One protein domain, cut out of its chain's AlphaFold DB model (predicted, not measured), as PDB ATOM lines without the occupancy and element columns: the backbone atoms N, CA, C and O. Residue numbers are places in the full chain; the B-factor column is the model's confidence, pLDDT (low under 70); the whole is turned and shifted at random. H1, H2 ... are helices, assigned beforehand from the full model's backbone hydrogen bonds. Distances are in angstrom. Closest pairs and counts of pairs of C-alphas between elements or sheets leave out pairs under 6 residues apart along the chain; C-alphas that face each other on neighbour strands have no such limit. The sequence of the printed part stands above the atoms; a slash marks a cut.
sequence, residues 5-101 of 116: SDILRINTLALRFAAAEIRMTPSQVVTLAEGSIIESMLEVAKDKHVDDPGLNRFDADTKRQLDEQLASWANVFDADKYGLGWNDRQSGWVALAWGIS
ATOM      1  N   SER A   5      33.718 -31.734 -28.141       83.25
ATOM      2  CA  SER A   5      32.699 -32.751 -27.870       83.25
ATOM      3  C   SER A   5      33.278 -34.166 -27.823       83.25
ATOM      4  O   SER A   5      32.738 -34.983 -27.081       83.25
ATOM      5  N   ASP A   6      34.315 -34.474 -28.599       86.81
ATOM      6  CA  ASP A   6      34.947 -35.798 -28.608       86.81
ATOM      7  C   ASP A   6      35.778 -36.004 -27.341       86.81
ATOM      8  O   ASP A   6      35.643 -37.029 -26.672       86.81
ATOM      9  N   ILE A   7      36.519 -34.975 -26.925       87.06
ATOM     10  CA  ILE A   7      37.220 -34.943 -25.635       87.06
ATOM     11  C   ILE A   7      36.253 -35.118 -24.452       87.06
ATOM     12  O   ILE A   7      36.496 -35.926 -23.554       87.06
ATOM     13  N   LEU A   8      35.106 -34.433 -24.455       87.19
ATOM     14  CA  LEU A   8      34.114 -34.556 -23.380       87.19
ATOM     15  C   LEU A   8      33.448 -35.942 -23.329       87.19
ATOM     16  O   LEU A   8      33.010 -36.372 -22.256       87.19
ATOM     17  N   ARG A   9      33.394 -36.675 -24.451       88.62
ATOM     18  CA  ARG A   9      32.947 -38.080 -24.460       88.62
ATOM     19  C   ARG A   9      33.941 -38.970 -23.726       88.62
ATOM     20  O   ARG A   9      33.520 -39.775 -22.902       88.62
ATOM     21  N   ILE A  10      35.238 -38.775 -23.963       90.38
ATOM     22  CA  ILE A  10      36.297 -39.490 -23.237       90.38
ATOM     23  C   ILE A  10      36.202 -39.175 -21.741       90.38
ATOM     24  O   ILE A  10      36.209 -40.096 -20.928       90.38
ATOM     25  N   ASN A  11      36.004 -37.901 -21.379       91.94
ATOM     26  CA  ASN A  11      35.826 -37.489 -19.984       91.94
ATOM     27  C   ASN A  11      34.649 -38.212 -19.322       91.94
ATOM     28  O   ASN A  11      34.762 -38.773 -18.235       91.94
ATOM     29  N   THR A  12      33.509 -38.232 -20.015       90.56
ATOM     30  CA  THR A  12      32.303 -38.914 -19.539       90.56
ATOM     31  C   THR A  12      32.570 -40.397 -19.309       90.56
ATOM     32  O   THR A  12      32.164 -40.929 -18.277       90.56
ATOM     33  N   LEU A  13      33.274 -41.069 -20.224       91.19
ATOM     34  CA  LEU A  13      33.588 -42.480 -20.039       91.19
ATOM     35  C   LEU A  13      34.569 -42.708 -18.883       91.19
ATOM     36  O   LEU A  13      34.345 -43.617 -18.087       91.19
ATOM     37  N   ALA A  14      35.595 -41.870 -18.734       92.69
ATOM     38  CA  ALA A  14      36.525 -41.950 -17.609       92.69
ATOM     39  C   ALA A  14      35.779 -41.843 -16.265       92.69
ATOM     40  O   ALA A  14      35.944 -42.683 -15.379       92.69
ATOM     41  N   LEU A  15      34.859 -40.885 -16.142       92.25
ATOM     42  CA  LEU A  15      34.013 -40.743 -14.955       92.25
ATOM     43  C   LEU A  15      33.094 -41.954 -14.739       92.25
ATOM     44  O   LEU A  15      32.893 -42.377 -13.601       92.25
ATOM     45  N   ARG A  16      32.562 -42.553 -15.811       91.44
ATOM     46  CA  ARG A  16      31.767 -43.789 -15.717       91.44
ATOM     47  C   ARG A  16      32.610 -44.977 -15.264       91.44
ATOM     48  O   ARG A  16      32.116 -45.781 -14.479       91.44
ATOM     49  N   PHE A  17      33.865 -45.080 -15.692       93.25
ATOM     50  CA  PHE A  17      34.787 -46.104 -15.200       93.25
ATOM     51  C   PHE A  17      35.121 -45.925 -13.722       93.25
ATOM     52  O   PHE A  17      35.117 -46.909 -12.983       93.25
ATOM     53  N   ALA A  18      35.341 -44.684 -13.282       92.25
ATOM     54  CA  ALA A  18      35.521 -44.367 -11.869       92.25
ATOM     55  C   ALA A  18      34.278 -44.751 -11.047       92.25
ATOM     56  O   ALA A  18      34.395 -45.436 -10.033       92.25
ATOM     57  N   ALA A  19      33.082 -44.385 -11.518       90.81
ATOM     58  CA  ALA A  19      31.817 -44.712 -10.856       90.81
ATOM     59  C   ALA A  19      31.517 -46.222 -10.826       90.81
ATOM     60  O   ALA A  19      30.863 -46.700  -9.904       90.81
ATOM     61  N   ALA A  20      32.001 -46.973 -11.818       90.19
ATOM     62  CA  ALA A  20      31.918 -48.432 -11.870       90.19
ATOM     63  C   ALA A  20      33.039 -49.138 -11.077       90.19
ATOM     64  O   ALA A  20      33.177 -50.356 -11.176       90.19
ATOM     65  N   GLU A  21      33.855 -48.389 -10.326       90.69
ATOM     66  CA  GLU A  21      34.980 -48.890  -9.524       90.69
ATOM     67  C   GLU A  21      36.003 -49.722 -10.325       90.69
ATOM     68  O   GLU A  21      36.665 -50.627  -9.799       90.69
ATOM     69  N   ILE A  22      36.168 -49.417 -11.617       92.88
ATOM     70  CA  ILE A  22      37.173 -50.073 -12.454       92.88
ATOM     71  C   ILE A  22      38.553 -49.604 -12.002       92.88
ATOM     72  O   ILE A  22      38.894 -48.428 -12.088       92.88
ATOM     73  N   ARG A  23      39.365 -50.549 -11.530       92.94
ATOM     74  CA  ARG A  23      40.640 -50.238 -10.880       92.94
ATOM     75  C   ARG A  23      41.715 -49.826 -11.878       92.94
ATOM     76  O   ARG A  23      42.061 -50.607 -12.762       92.94
ATOM     77  N   MET A  24      42.295 -48.653 -11.656       94.44
ATOM     78  CA  MET A  24      43.464 -48.141 -12.362       94.44
ATOM     79  C   MET A  24      44.175 -47.104 -11.499       94.44
ATOM     80  O   MET A  24      43.512 -46.310 -10.833       94.44
ATOM     81  N   THR A  25      45.506 -47.098 -11.485       96.44
ATOM     82  CA  THR A  25      46.259 -46.025 -10.818       96.44
ATOM     83  C   THR A  25      46.466 -44.826 -11.746       96.44
ATOM     84  O   THR A  25      46.463 -45.005 -12.968       96.44
ATOM     85  N   PRO A  26      46.692 -43.612 -11.209       95.94
ATOM     86  CA  PRO A  26      47.111 -42.469 -12.017       95.94
ATOM     87  C   PRO A  26      48.330 -42.769 -12.894       95.94
ATOM     88  O   PRO A  26      48.303 -42.460 -14.081       95.94
ATOM     89  N   SER A  27      49.351 -43.458 -12.367       95.19
ATOM     90  CA  SER A  27      50.522 -43.840 -13.172       95.19
ATOM     91  C   SER A  27      50.155 -44.727 -14.363       95.19
ATOM     92  O   SER A  27      50.666 -44.517 -15.455       95.19
ATOM     93  N   GLN A  28      49.250 -45.696 -14.181       95.88
ATOM     94  CA  GLN A  28      48.796 -46.545 -15.285       95.88
ATOM     95  C   GLN A  28      48.054 -45.732 -16.345       95.88
ATOM     96  O   GLN A  28      48.306 -45.920 -17.529       95.88
ATOM     97  N   VAL A  29      47.172 -44.818 -15.930       95.50
ATOM     98  CA  VAL A  29      46.456 -43.936 -16.861       95.50
ATOM     99  C   VAL A  29      47.416 -43.073 -17.668       95.50
ATOM    100  O   VAL A  29      47.259 -42.995 -18.880       95.50
ATOM    101  N   VAL A  30      48.419 -42.469 -17.028       93.81
ATOM    102  CA  VAL A  30      49.443 -41.660 -17.709       93.81
ATOM    103  C   VAL A  30      50.202 -42.499 -18.734       93.81
ATOM    104  O   VAL A  30      50.279 -42.111 -19.893       93.81
ATOM    105  N   THR A  31      50.662 -43.695 -18.357       94.50
ATOM    106  CA  THR A  31      51.340 -44.604 -19.295       94.50
ATOM    107  C   THR A  31      50.449 -45.005 -20.473       94.50
ATOM    108  O   THR A  31      50.931 -45.133 -21.596       94.50
ATOM    109  N   LEU A  32      49.145 -45.206 -20.254       94.44
ATOM    110  CA  LEU A  32      48.212 -45.477 -21.350       94.44
ATOM    111  C   LEU A  32      48.008 -44.246 -22.241       94.44
ATOM    112  O   LEU A  32      47.930 -44.399 -23.458       94.44
ATOM    113  N   ALA A  33      47.936 -43.048 -21.654       92.81
ATOM    114  CA  ALA A  33      47.777 -41.782 -22.371       92.81
ATOM    115  C   ALA A  33      48.986 -41.446 -23.255       92.81
ATOM    116  O   ALA A  33      48.800 -40.882 -24.325       92.81
ATOM    117  N   GLU A  34      50.198 -41.844 -22.862       90.06
ATOM    118  CA  GLU A  34      51.408 -41.749 -23.697       90.06
ATOM    119  C   GLU A  34      51.392 -42.704 -24.909       90.06
ATOM    120  O   GLU A  34      52.171 -42.525 -25.846       90.06
ATOM    121  N   GLY A  35      50.536 -43.733 -24.886       88.81
ATOM    122  CA  GLY A  35      50.401 -44.747 -25.931       88.81
ATOM    123  C   GLY A  35      49.099 -44.609 -26.721       88.81
ATOM    124  O   GLY A  35      48.980 -43.757 -27.595       88.81
ATOM    125  N   SER A  36      48.133 -45.490 -26.440       88.75
ATOM    126  CA  SER A  36      46.773 -45.398 -26.989       88.75
ATOM    127  C   SER A  36      45.739 -45.680 -25.905       88.75
ATOM    128  O   SER A  36      45.299 -46.813 -25.656       88.75
ATOM    129  N   ILE A  37      45.352 -44.612 -25.215       91.31
ATOM    130  CA  ILE A  37      44.370 -44.693 -24.141       91.31
ATOM    131  C   ILE A  37      42.971 -44.910 -24.698       91.31
ATOM    132  O   ILE A  37      42.175 -45.593 -24.061       91.31
ATOM    133  N   ILE A  38      42.675 -44.421 -25.906       91.69
ATOM    134  CA  ILE A  38      41.365 -44.617 -26.530       91.69
ATOM    135  C   ILE A  38      41.090 -46.097 -26.801       91.69
ATOM    136  O   ILE A  38      40.000 -46.583 -26.487       91.69
ATOM    137  N   GLU A  39      42.060 -46.837 -27.340       90.69
ATOM    138  CA  GLU A  39      41.917 -48.283 -27.544       90.69
ATOM    139  C   GLU A  39      41.784 -49.025 -26.213       90.69
ATOM    140  O   GLU A  39      40.867 -49.827 -26.041       90.69
ATOM    141  N   SER A  40      42.607 -48.665 -25.230       91.44
ATOM    142  CA  SER A  40      42.548 -49.248 -23.886       91.44
ATOM    143  C   SER A  40      41.193 -49.005 -23.207       91.44
ATOM    144  O   SER A  40      40.627 -49.898 -22.577       91.44
ATOM    145  N   MET A  41      40.619 -47.809 -23.363       92.00
ATOM    146  CA  MET A  41      39.285 -47.487 -22.855       92.00
ATOM    147  C   MET A  41      38.201 -48.302 -23.564       92.00
ATOM    148  O   MET A  41      37.280 -48.778 -22.905       92.00
ATOM    149  N   LEU A  42      38.305 -48.517 -24.877       89.69
ATOM    150  CA  LEU A  42      37.372 -49.374 -25.615       89.69
ATOM    151  C   LEU A  42      37.423 -50.832 -25.137       89.69
ATOM    152  O   LEU A  42      36.376 -51.466 -24.971       89.69
ATOM    153  N   GLU A  43      38.619 -51.358 -24.876       90.12
ATOM    154  CA  GLU A  43      38.802 -52.705 -24.331       90.12
ATOM    155  C   GLU A  43      38.200 -52.839 -22.929       90.12
ATOM    156  O   GLU A  43      37.439 -53.775 -22.669       90.12
ATOM    157  N   VAL A  44      38.465 -51.873 -22.047       90.69
ATOM    158  CA  VAL A  44      37.909 -51.837 -20.688       90.69
ATOM    159  C   VAL A  44      36.384 -51.710 -20.712       90.69
ATOM    160  O   VAL A  44      35.702 -52.429 -19.982       90.69
ATOM    161  N   ALA A  45      35.831 -50.841 -21.564       89.19
ATOM    162  CA  ALA A  45      34.387 -50.678 -21.726       89.19
ATOM    163  C   ALA A  45      33.718 -51.999 -22.124       89.19
ATOM    164  O   ALA A  45      32.698 -52.384 -21.546       89.19
ATOM    165  N   LYS A  46      34.335 -52.721 -23.068       87.75
ATOM    166  CA  LYS A  46      33.870 -54.031 -23.525       87.75
ATOM    167  C   LYS A  46      33.946 -55.089 -22.422       87.75
ATOM    168  O   LYS A  46      32.965 -55.798 -22.217       87.75
ATOM    169  N   ASP A  47      35.074 -55.192 -21.720       88.94
ATOM    170  CA  ASP A  47      35.292 -56.183 -20.655       88.94
ATOM    171  C   ASP A  47      34.369 -55.959 -19.448       88.94
ATOM    172  O   ASP A  47      33.878 -56.903 -18.834       88.94
ATOM    173  N   LYS A  48      34.102 -54.694 -19.110       86.50
ATOM    174  CA  LYS A  48      33.315 -54.317 -17.929       86.50
ATOM    175  C   LYS A  48      31.845 -54.052 -18.221       86.50
ATOM    176  O   LYS A  48      31.122 -53.646 -17.316       86.50
ATOM    177  N   HIS A  49      31.400 -54.283 -19.457       85.00
ATOM    178  CA  HIS A  49      30.035 -53.996 -19.910       85.00
ATOM    179  C   HIS A  49      29.590 -52.552 -19.610       85.00
ATOM    180  O   HIS A  49      28.411 -52.280 -19.378       85.00
ATOM    181  N   VAL A  50      30.538 -51.612 -19.622       82.19
ATOM    182  CA  VAL A  50      30.255 -50.183 -19.493       82.19
ATOM    183  C   VAL A  50      30.045 -49.653 -20.902       82.19
ATOM    184  O   VAL A  50      30.976 -49.225 -21.576       82.19
ATOM    185  N   ASP A  51      28.806 -49.764 -21.367       68.31
ATOM    186  CA  ASP A  51      28.425 -49.450 -22.743       68.31
ATOM    187  C   ASP A  51      28.700 -47.971 -23.068       68.31
ATOM    188  O   ASP A  51      28.161 -47.085 -22.394       68.31
ATOM    189  N   ASP A  52      29.497 -47.681 -24.101       66.62
ATOM    190  CA  ASP A  52      29.655 -46.324 -24.637       66.62
ATOM    191  C   ASP A  52      29.511 -46.300 -26.169       66.62
ATOM    192  O   ASP A  52      30.458 -46.587 -26.910       66.62
ATOM    193  N   PRO A  53      28.327 -45.933 -26.688       59.59
ATOM    194  CA  PRO A  53      28.092 -45.871 -28.126       59.59
ATOM    195  C   PRO A  53      28.833 -44.715 -28.822       59.59
ATOM    196  O   PRO A  53      28.718 -44.586 -30.043       59.59
ATOM    197  N   GLY A  54      29.539 -43.849 -28.084       64.19
ATOM    198  CA  GLY A  54      30.240 -42.672 -28.592       64.19
ATOM    199  C   GLY A  54      31.663 -42.948 -29.072       64.19
ATOM    200  O   GLY A  54      32.025 -42.473 -30.143       64.19
ATOM    201  N   LEU A  55      32.451 -43.740 -28.339       68.06
ATOM    202  CA  LEU A  55      33.872 -43.972 -28.659       68.06
ATOM    203  C   LEU A  55      34.107 -44.879 -29.872       68.06
ATOM    204  O   LEU A  55      35.066 -44.688 -30.615       68.06
ATOM    205  N   ASN A  56      33.195 -45.818 -30.138       71.06
ATOM    206  CA  ASN A  56      33.257 -46.678 -31.328       71.06
ATOM    207  C   ASN A  56      33.028 -45.919 -32.650       71.06
ATOM    208  O   ASN A  56      33.154 -46.506 -33.722       71.06
ATOM    209  N   ARG A  57      32.664 -44.630 -32.589       78.00
ATOM    210  CA  ARG A  57      32.392 -43.791 -33.767       78.00
ATOM    211  C   ARG A  57      33.616 -43.032 -34.263       78.00
ATOM    212  O   ARG A  57      33.541 -42.439 -35.335       78.00
ATOM    213  N   PHE A  58      34.706 -43.015 -33.498       84.69
ATOM    214  CA  PHE A  58      35.921 -42.322 -33.902       84.69
ATOM    215  C   PHE A  58      36.621 -43.098 -35.015       84.69
ATOM    216  O   PHE A  58      36.969 -44.271 -34.851       84.69
ATOM    217  N   ASP A  59      36.829 -42.432 -36.147       88.25
ATOM    218  CA  ASP A  59      37.713 -42.935 -37.191       88.25
ATOM    219  C   ASP A  59      39.185 -42.907 -36.734       88.25
ATOM    220  O   ASP A  59      39.528 -42.375 -35.675       88.25
ATOM    221  N   ALA A  60      40.069 -43.521 -37.525       89.19
ATOM    222  CA  ALA A  60      41.482 -43.653 -37.170       89.19
ATOM    223  C   ALA A  60      42.192 -42.297 -36.995       89.19
ATOM    224  O   ALA A  60      43.044 -42.165 -36.119       89.19
ATOM    225  N   ASP A  61      41.835 -41.282 -37.791       89.81
ATOM    226  CA  ASP A  61      42.447 -39.951 -37.698       89.81
ATOM    227  C   ASP A  61      42.000 -39.210 -36.432       89.81
ATOM    228  O   ASP A  61      42.820 -38.607 -35.742       89.81
ATOM    229  N   THR A  62      40.717 -39.311 -36.081       88.38
ATOM    230  CA  THR A  62      40.169 -38.732 -34.851       88.38
ATOM    231  C   THR A  62      40.791 -39.384 -33.621       88.38
ATOM    232  O   THR A  62      41.208 -38.673 -32.712       88.38
ATOM    233  N   LYS A  63      40.930 -40.719 -33.608       89.88
ATOM    234  CA  LYS A  63      41.620 -41.434 -32.521       89.88
ATOM    235  C   LYS A  63      43.060 -40.963 -32.359       89.88
ATOM    236  O   LYS A  63      43.440 -40.592 -31.257       89.88
ATOM    237  N   ARG A  64      43.817 -40.895 -33.460       90.62
ATOM    238  CA  ARG A  64      45.207 -40.421 -33.449       90.62
ATOM    239  C   ARG A  64      45.322 -39.012 -32.865       90.62
ATOM    240  O   ARG A  64      46.176 -38.779 -32.022       90.62
ATOM    241  N   GLN A  65      44.462 -38.083 -33.283       90.25
ATOM    242  CA  GLN A  65      44.475 -36.705 -32.773       90.25
ATOM    243  C   GLN A  65      44.149 -36.632 -31.275       90.25
ATOM    244  O   GLN A  65      44.761 -35.848 -30.555       90.25
ATOM    245  N   LEU A  66      43.197 -37.443 -30.805       89.69
ATOM    246  CA  LEU A  66      42.830 -37.510 -29.390       89.69
ATOM    247  C   LEU A  66      43.953 -38.125 -28.544       89.69
ATOM    248  O   LEU A  66      44.288 -37.567 -27.504       89.69
ATOM    249  N   ASP A  67      44.559 -39.222 -29.003       91.44
ATOM    250  CA  ASP A  67      45.716 -39.838 -28.342       91.44
ATOM    251  C   ASP A  67      46.903 -38.854 -28.292       91.44
ATOM    252  O   ASP A  67      47.507 -38.691 -27.240       91.44
ATOM    253  N   GLU A  68      47.184 -38.102 -29.366       90.69
ATOM    254  CA  GLU A  68      48.230 -37.059 -29.374       90.69
ATOM    255  C   GLU A  68      47.973 -35.952 -28.333       90.69
ATOM    256  O   GLU A  68      48.894 -35.521 -27.634       90.69
ATOM    257  N   GLN A  69      46.723 -35.498 -28.197       89.06
ATOM    258  CA  GLN A  69      46.351 -34.487 -27.200       89.06
ATOM    259  C   GLN A  69      46.481 -35.018 -25.767       89.06
ATOM    260  O   GLN A  69      47.017 -34.328 -24.897       89.06
ATOM    261  N   LEU A  70      46.032 -36.249 -25.520       91.25
ATOM    262  CA  LEU A  70      46.127 -36.884 -24.206       91.25
ATOM    263  C   LEU A  70      47.580 -37.214 -23.839       91.25
ATOM    264  O   LEU A  70      47.965 -37.001 -22.692       91.25
ATOM    265  N   ALA A  71      48.408 -37.625 -24.799       91.50
ATOM    266  CA  ALA A  71      49.842 -37.813 -24.603       91.50
ATOM    267  C   ALA A  71      50.541 -36.493 -24.243       91.50
ATOM    268  O   ALA A  71      51.383 -36.450 -23.346       91.50
ATOM    269  N   SER A  72      50.166 -35.387 -24.898       89.12
ATOM    270  CA  SER A  72      50.696 -34.062 -24.557       89.12
ATOM    271  C   SER A  72      50.364 -33.665 -23.118       89.12
ATOM    272  O   SER A  72      51.223 -33.117 -22.429       89.12
ATOM    273  N   TRP A  73      49.144 -33.946 -22.659       90.69
ATOM    274  CA  TRP A  73      48.757 -33.730 -21.265       90.69
ATOM    275  C   TRP A  73      49.517 -34.646 -20.297       90.69
ATOM    276  O   TRP A  73      49.986 -34.180 -19.262       90.69
ATOM    277  N   ALA A  74      49.681 -35.927 -20.638       91.12
ATOM    278  CA  ALA A  74      50.348 -36.914 -19.790       91.12
ATOM    279  C   ALA A  74      51.764 -36.467 -19.378       91.12
ATOM    280  O   ALA A  74      52.154 -36.648 -18.227       91.12
ATOM    281  N   ASN A  75      52.481 -35.780 -20.277       87.81
ATOM    282  CA  ASN A  75      53.818 -35.228 -20.024       87.81
ATOM    283  C   ASN A  75      53.872 -34.144 -18.935       87.81
ATOM    284  O   ASN A  75      54.940 -33.890 -18.377       87.81
ATOM    285  N   VAL A  76      52.761 -33.450 -18.681       88.19
ATOM    286  CA  VAL A  76      52.684 -32.329 -17.727       88.19
ATOM    287  C   VAL A  76      51.763 -32.626 -16.546       88.19
ATOM    288  O   VAL A  76      51.592 -31.775 -15.672       88.19
ATOM    289  N   PHE A  77      51.166 -33.817 -16.507       89.94
ATOM    290  CA  PHE A  77      50.266 -34.212 -15.441       89.94
ATOM    291  C   PHE A  77      51.013 -34.426 -14.122       89.94
ATOM    292  O   PHE A  77      52.024 -35.126 -14.055       89.94
ATOM    293  N   ASP A  78      50.449 -33.876 -13.050       89.69
ATOM    294  CA  ASP A  78      50.925 -34.048 -11.684       89.69
ATOM    295  C   ASP A  78      49.762 -34.507 -10.796       89.69
ATOM    296  O   ASP A  78      48.841 -33.737 -10.524       89.69
ATOM    297  N   ALA A  79      49.787 -35.764 -10.342       89.75
ATOM    298  CA  ALA A  79      48.734 -36.314  -9.489       89.75
ATOM    299  C   ALA A  79      48.634 -35.590  -8.135       89.75
ATOM    300  O   ALA A  79      47.530 -35.436  -7.600       89.75
ATOM    301  N   ASP A  80      49.759 -35.096  -7.608       90.81
ATOM    302  CA  ASP A  80      49.818 -34.464  -6.291       90.81
ATOM    303  C   ASP A  80      49.103 -33.103  -6.301       90.81
ATOM    304  O   ASP A  80      48.415 -32.758  -5.335       90.81
ATOM    305  N   LYS A  81      49.141 -32.380  -7.434       88.38
ATOM    306  CA  LYS A  81      48.356 -31.149  -7.669       88.38
ATOM    307  C   LYS A  81      46.850 -31.360  -7.466       88.38
ATOM    308  O   LYS A  81      46.151 -30.430  -7.063       88.38
ATOM    309  N   TYR A  82      46.354 -32.575  -7.707       86.00
ATOM    310  CA  TYR A  82      44.939 -32.946  -7.570       86.00
ATOM    311  C   TYR A  82      44.625 -33.704  -6.278       86.00
ATOM    312  O   TYR A  82      43.493 -34.152  -6.094       86.00
ATOM    313  N   GLY A  83      45.605 -33.876  -5.384       89.88
ATOM    314  CA  GLY A  83      45.448 -34.684  -4.176       89.88
ATOM    315  C   GLY A  83      45.213 -36.171  -4.465       89.88
ATOM    316  O   GLY A  83      44.607 -36.861  -3.646       89.88
ATOM    317  N   LEU A  84      45.655 -36.663  -5.627       91.75
ATOM    318  CA  LEU A  84      45.525 -38.061  -6.028       91.75
ATOM    319  C   LEU A  84      46.814 -38.813  -5.703       91.75
ATOM    320  O   LEU A  84      47.908 -38.388  -6.062       91.75
ATOM    321  N   GLY A  85      46.697 -39.982  -5.076       91.88
ATOM    322  CA  GLY A  85      47.853 -40.848  -4.875       91.88
ATOM    323  C   GLY A  85      48.263 -41.527  -6.182       91.88
ATOM    324  O   GLY A  85      47.473 -42.284  -6.742       91.88
ATOM    325  N   TRP A  86      49.513 -41.360  -6.626       92.12
ATOM    326  CA  TRP A  86      50.052 -41.995  -7.846       92.12
ATOM    327  C   TRP A  86      49.807 -43.512  -7.943       92.12
ATOM    328  O   TRP A  86      49.623 -44.053  -9.034       92.12
ATOM    329  N   ASN A  87      49.761 -44.192  -6.794       93.25
ATOM    330  CA  ASN A  87      49.548 -45.637  -6.676       93.25
ATOM    331  C   ASN A  87      48.134 -46.029  -6.211       93.25
ATOM    332  O   ASN A  87      47.865 -47.217  -6.009       93.25
ATOM    333  N   ASP A  88      47.230 -45.066  -6.024       93.06
ATOM    334  CA  ASP A  88      45.851 -45.347  -5.643       93.06
ATOM    335  C   ASP A  88      45.063 -45.889  -6.841       93.06
ATOM    336  O   ASP A  88      44.793 -45.193  -7.817       93.06
ATOM    337  N   ARG A  89      44.665 -47.160  -6.747       91.94
ATOM    338  CA  ARG A  89      43.950 -47.892  -7.801       91.94
ATOM    339  C   ARG A  89      42.512 -47.425  -8.018       91.94
ATOM    340  O   ARG A  89      41.877 -47.926  -8.940       91.94
ATOM    341  N   GLN A  90      41.976 -46.550  -7.174       90.38
ATOM    342  CA  GLN A  90      40.646 -45.969  -7.371       90.38
ATOM    343  C   GLN A  90      40.698 -44.625  -8.110       90.38
ATOM    344  O   GLN A  90      39.682 -44.167  -8.627       90.38
ATOM    345  N   SER A  91      41.883 -44.022  -8.211       92.62
ATOM    346  CA  SER A  91      42.045 -42.633  -8.644       92.62
ATOM    347  C   SER A  91      42.490 -42.463 -10.098       92.62
ATOM    348  O   SER A  91      42.514 -41.339 -10.591       92.62
ATOM    349  N   GLY A  92      42.824 -43.536 -10.823       95.25
ATOM    350  CA  GLY A  92      43.349 -43.432 -12.190       95.25
ATOM    351  C   GLY A  92      42.381 -42.769 -13.163       95.25
ATOM    352  O   GLY A  92      42.709 -41.766 -13.785       95.25
ATOM    353  N   TRP A  93      41.151 -43.267 -13.270       94.88
ATOM    354  CA  TRP A  93      40.174 -42.671 -14.188       94.88
ATOM    355  C   TRP A  93      39.745 -41.256 -13.785       94.88
ATOM    356  O   TRP A  93      39.413 -40.441 -14.644       94.88
ATOM    357  N   VAL A  94      39.809 -40.943 -12.488       94.50
ATOM    358  CA  VAL A  94      39.599 -39.585 -11.971       94.50
ATOM    359  C   VAL A  94      40.746 -38.661 -12.394       94.50
ATOM    360  O   VAL A  94      40.487 -37.527 -12.790       94.50
ATOM    361  N   ALA A  95      41.993 -39.145 -12.393       94.88
ATOM    362  CA  ALA A  95      43.140 -38.407 -12.921       94.88
ATOM    363  C   ALA A  95      42.950 -38.040 -14.401       94.88
ATOM    364  O   ALA A  95      43.138 -36.882 -14.768       94.88
ATOM    365  N   LEU A  96      42.494 -38.989 -15.231       94.44
ATOM    366  CA  LEU A  96      42.189 -38.717 -16.642       94.44
ATOM    367  C   LEU A  96      41.112 -37.635 -16.799       94.44
ATOM    368  O   LEU A  96      41.236 -36.750 -17.643       94.44
ATOM    369  N   ALA A  97      40.060 -37.692 -15.980       93.12
ATOM    370  CA  ALA A  97      38.967 -36.728 -16.037       93.12
ATOM    371  C   ALA A  97      39.413 -35.302 -15.662       93.12
ATOM    372  O   ALA A  97      39.010 -34.323 -16.302       93.12
ATOM    373  N   TRP A  98      40.286 -35.178 -14.656       91.12
ATOM    374  CA  TRP A  98      40.935 -33.908 -14.330       91.12
ATOM    375  C   TRP A  98      41.781 -33.398 -15.490       91.12
ATOM    376  O   TRP A  98      41.640 -32.242 -15.878       91.12
ATOM    377  N   GLY A  99      42.576 -34.274 -16.098       88.19
ATOM    378  CA  GLY A  99      43.413 -33.910 -17.230       88.19
ATOM    379  C   GLY A  99      42.663 -33.400 -18.443       88.19
ATOM    380  O   GLY A  99      42.997 -32.368 -19.017       88.19
ATOM    381  N   ILE A 100      41.579 -34.084 -18.791       89.75
ATOM    382  CA  ILE A 100      40.690 -33.635 -19.858       89.75
ATOM    383  C   ILE A 100      40.067 -32.277 -19.517       89.75
ATOM    384  O   ILE A 100      39.933 -31.422 -20.392       89.75
ATOM    385  N   SER A 101      39.705 -32.049 -18.255       87.69
ATOM    386  CA  SER A 101      39.158 -30.758 -17.831       87.69
ATOM    387  C   SER A 101      40.167 -29.621 -18.019       87.69
ATOM    388  O   SER A 101      39.762 -28.539 -18.436       87.69
TER     389      SER A 101
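This is residues 5 to 101 of the 116 residues of an uncharacterized protein of Plantibacter flavus (UniProt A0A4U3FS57). Five helices pack mostly crossed: H1 and H5 lie side by side, running opposite ways, H2 crosses H5, and H4 runs along one side of the body, with H2 packed on it and H3 about perpendicular to it. Two long loops, residues 48 to 59 and 75 to 91, lie at opposite ends of the longest axis. The printed part has 97 residues with five named helices, H1 to H5 in order, and no named strand; the class is all helix. It is compact, with a radius of gyration of the C-alphas of 12.2 A and spans of 34 by 28 by 20 A.

H1, residues 5 to 19, begins at C-alpha 5 (32.699, -32.751, -27.870) and is 20.8 A long. H2 is residues 26 to 33, 10.4 A, and H3 residues 37 to 47, 15.1 A. H4, residues 60 to 74, is 20.6 A long. H5, residues 92 to 101, 14.5 A, ends at C-alpha 101 (39.158, -30.758, -17.831).

H1 and H5 touch at a shallow tilt of 28 degrees, opposite ways; their closest C-alphas, of Ala 14 and Trp 93, are 5.1 A apart. H2 touches H5 at a steep tilt of 61 degrees, closest at the C-alphas of Pro 26 and Gly 92, 3.9 A. H2 also touches H4, closest at the C-alphas of Ala 33 and Ala 71, 5.0 A. H4 touches H3 with residues 63 to 67 alone, about perpendicular at 74 degrees, closest at the C-alphas of Ile 37 and Asp 67, 6.6 A. H3 and H5 are apart. In H1 to H5 every O i to N i+4 pair is within hydrogen-bond range.

The C-alphas farthest apart, of Asp 59 and Gly 83, are 34.9 A apart. The printed part has no cut. The links H3 to H4 and H4 to H5 are long. Residues 51 to 55 have pLDDT under 70.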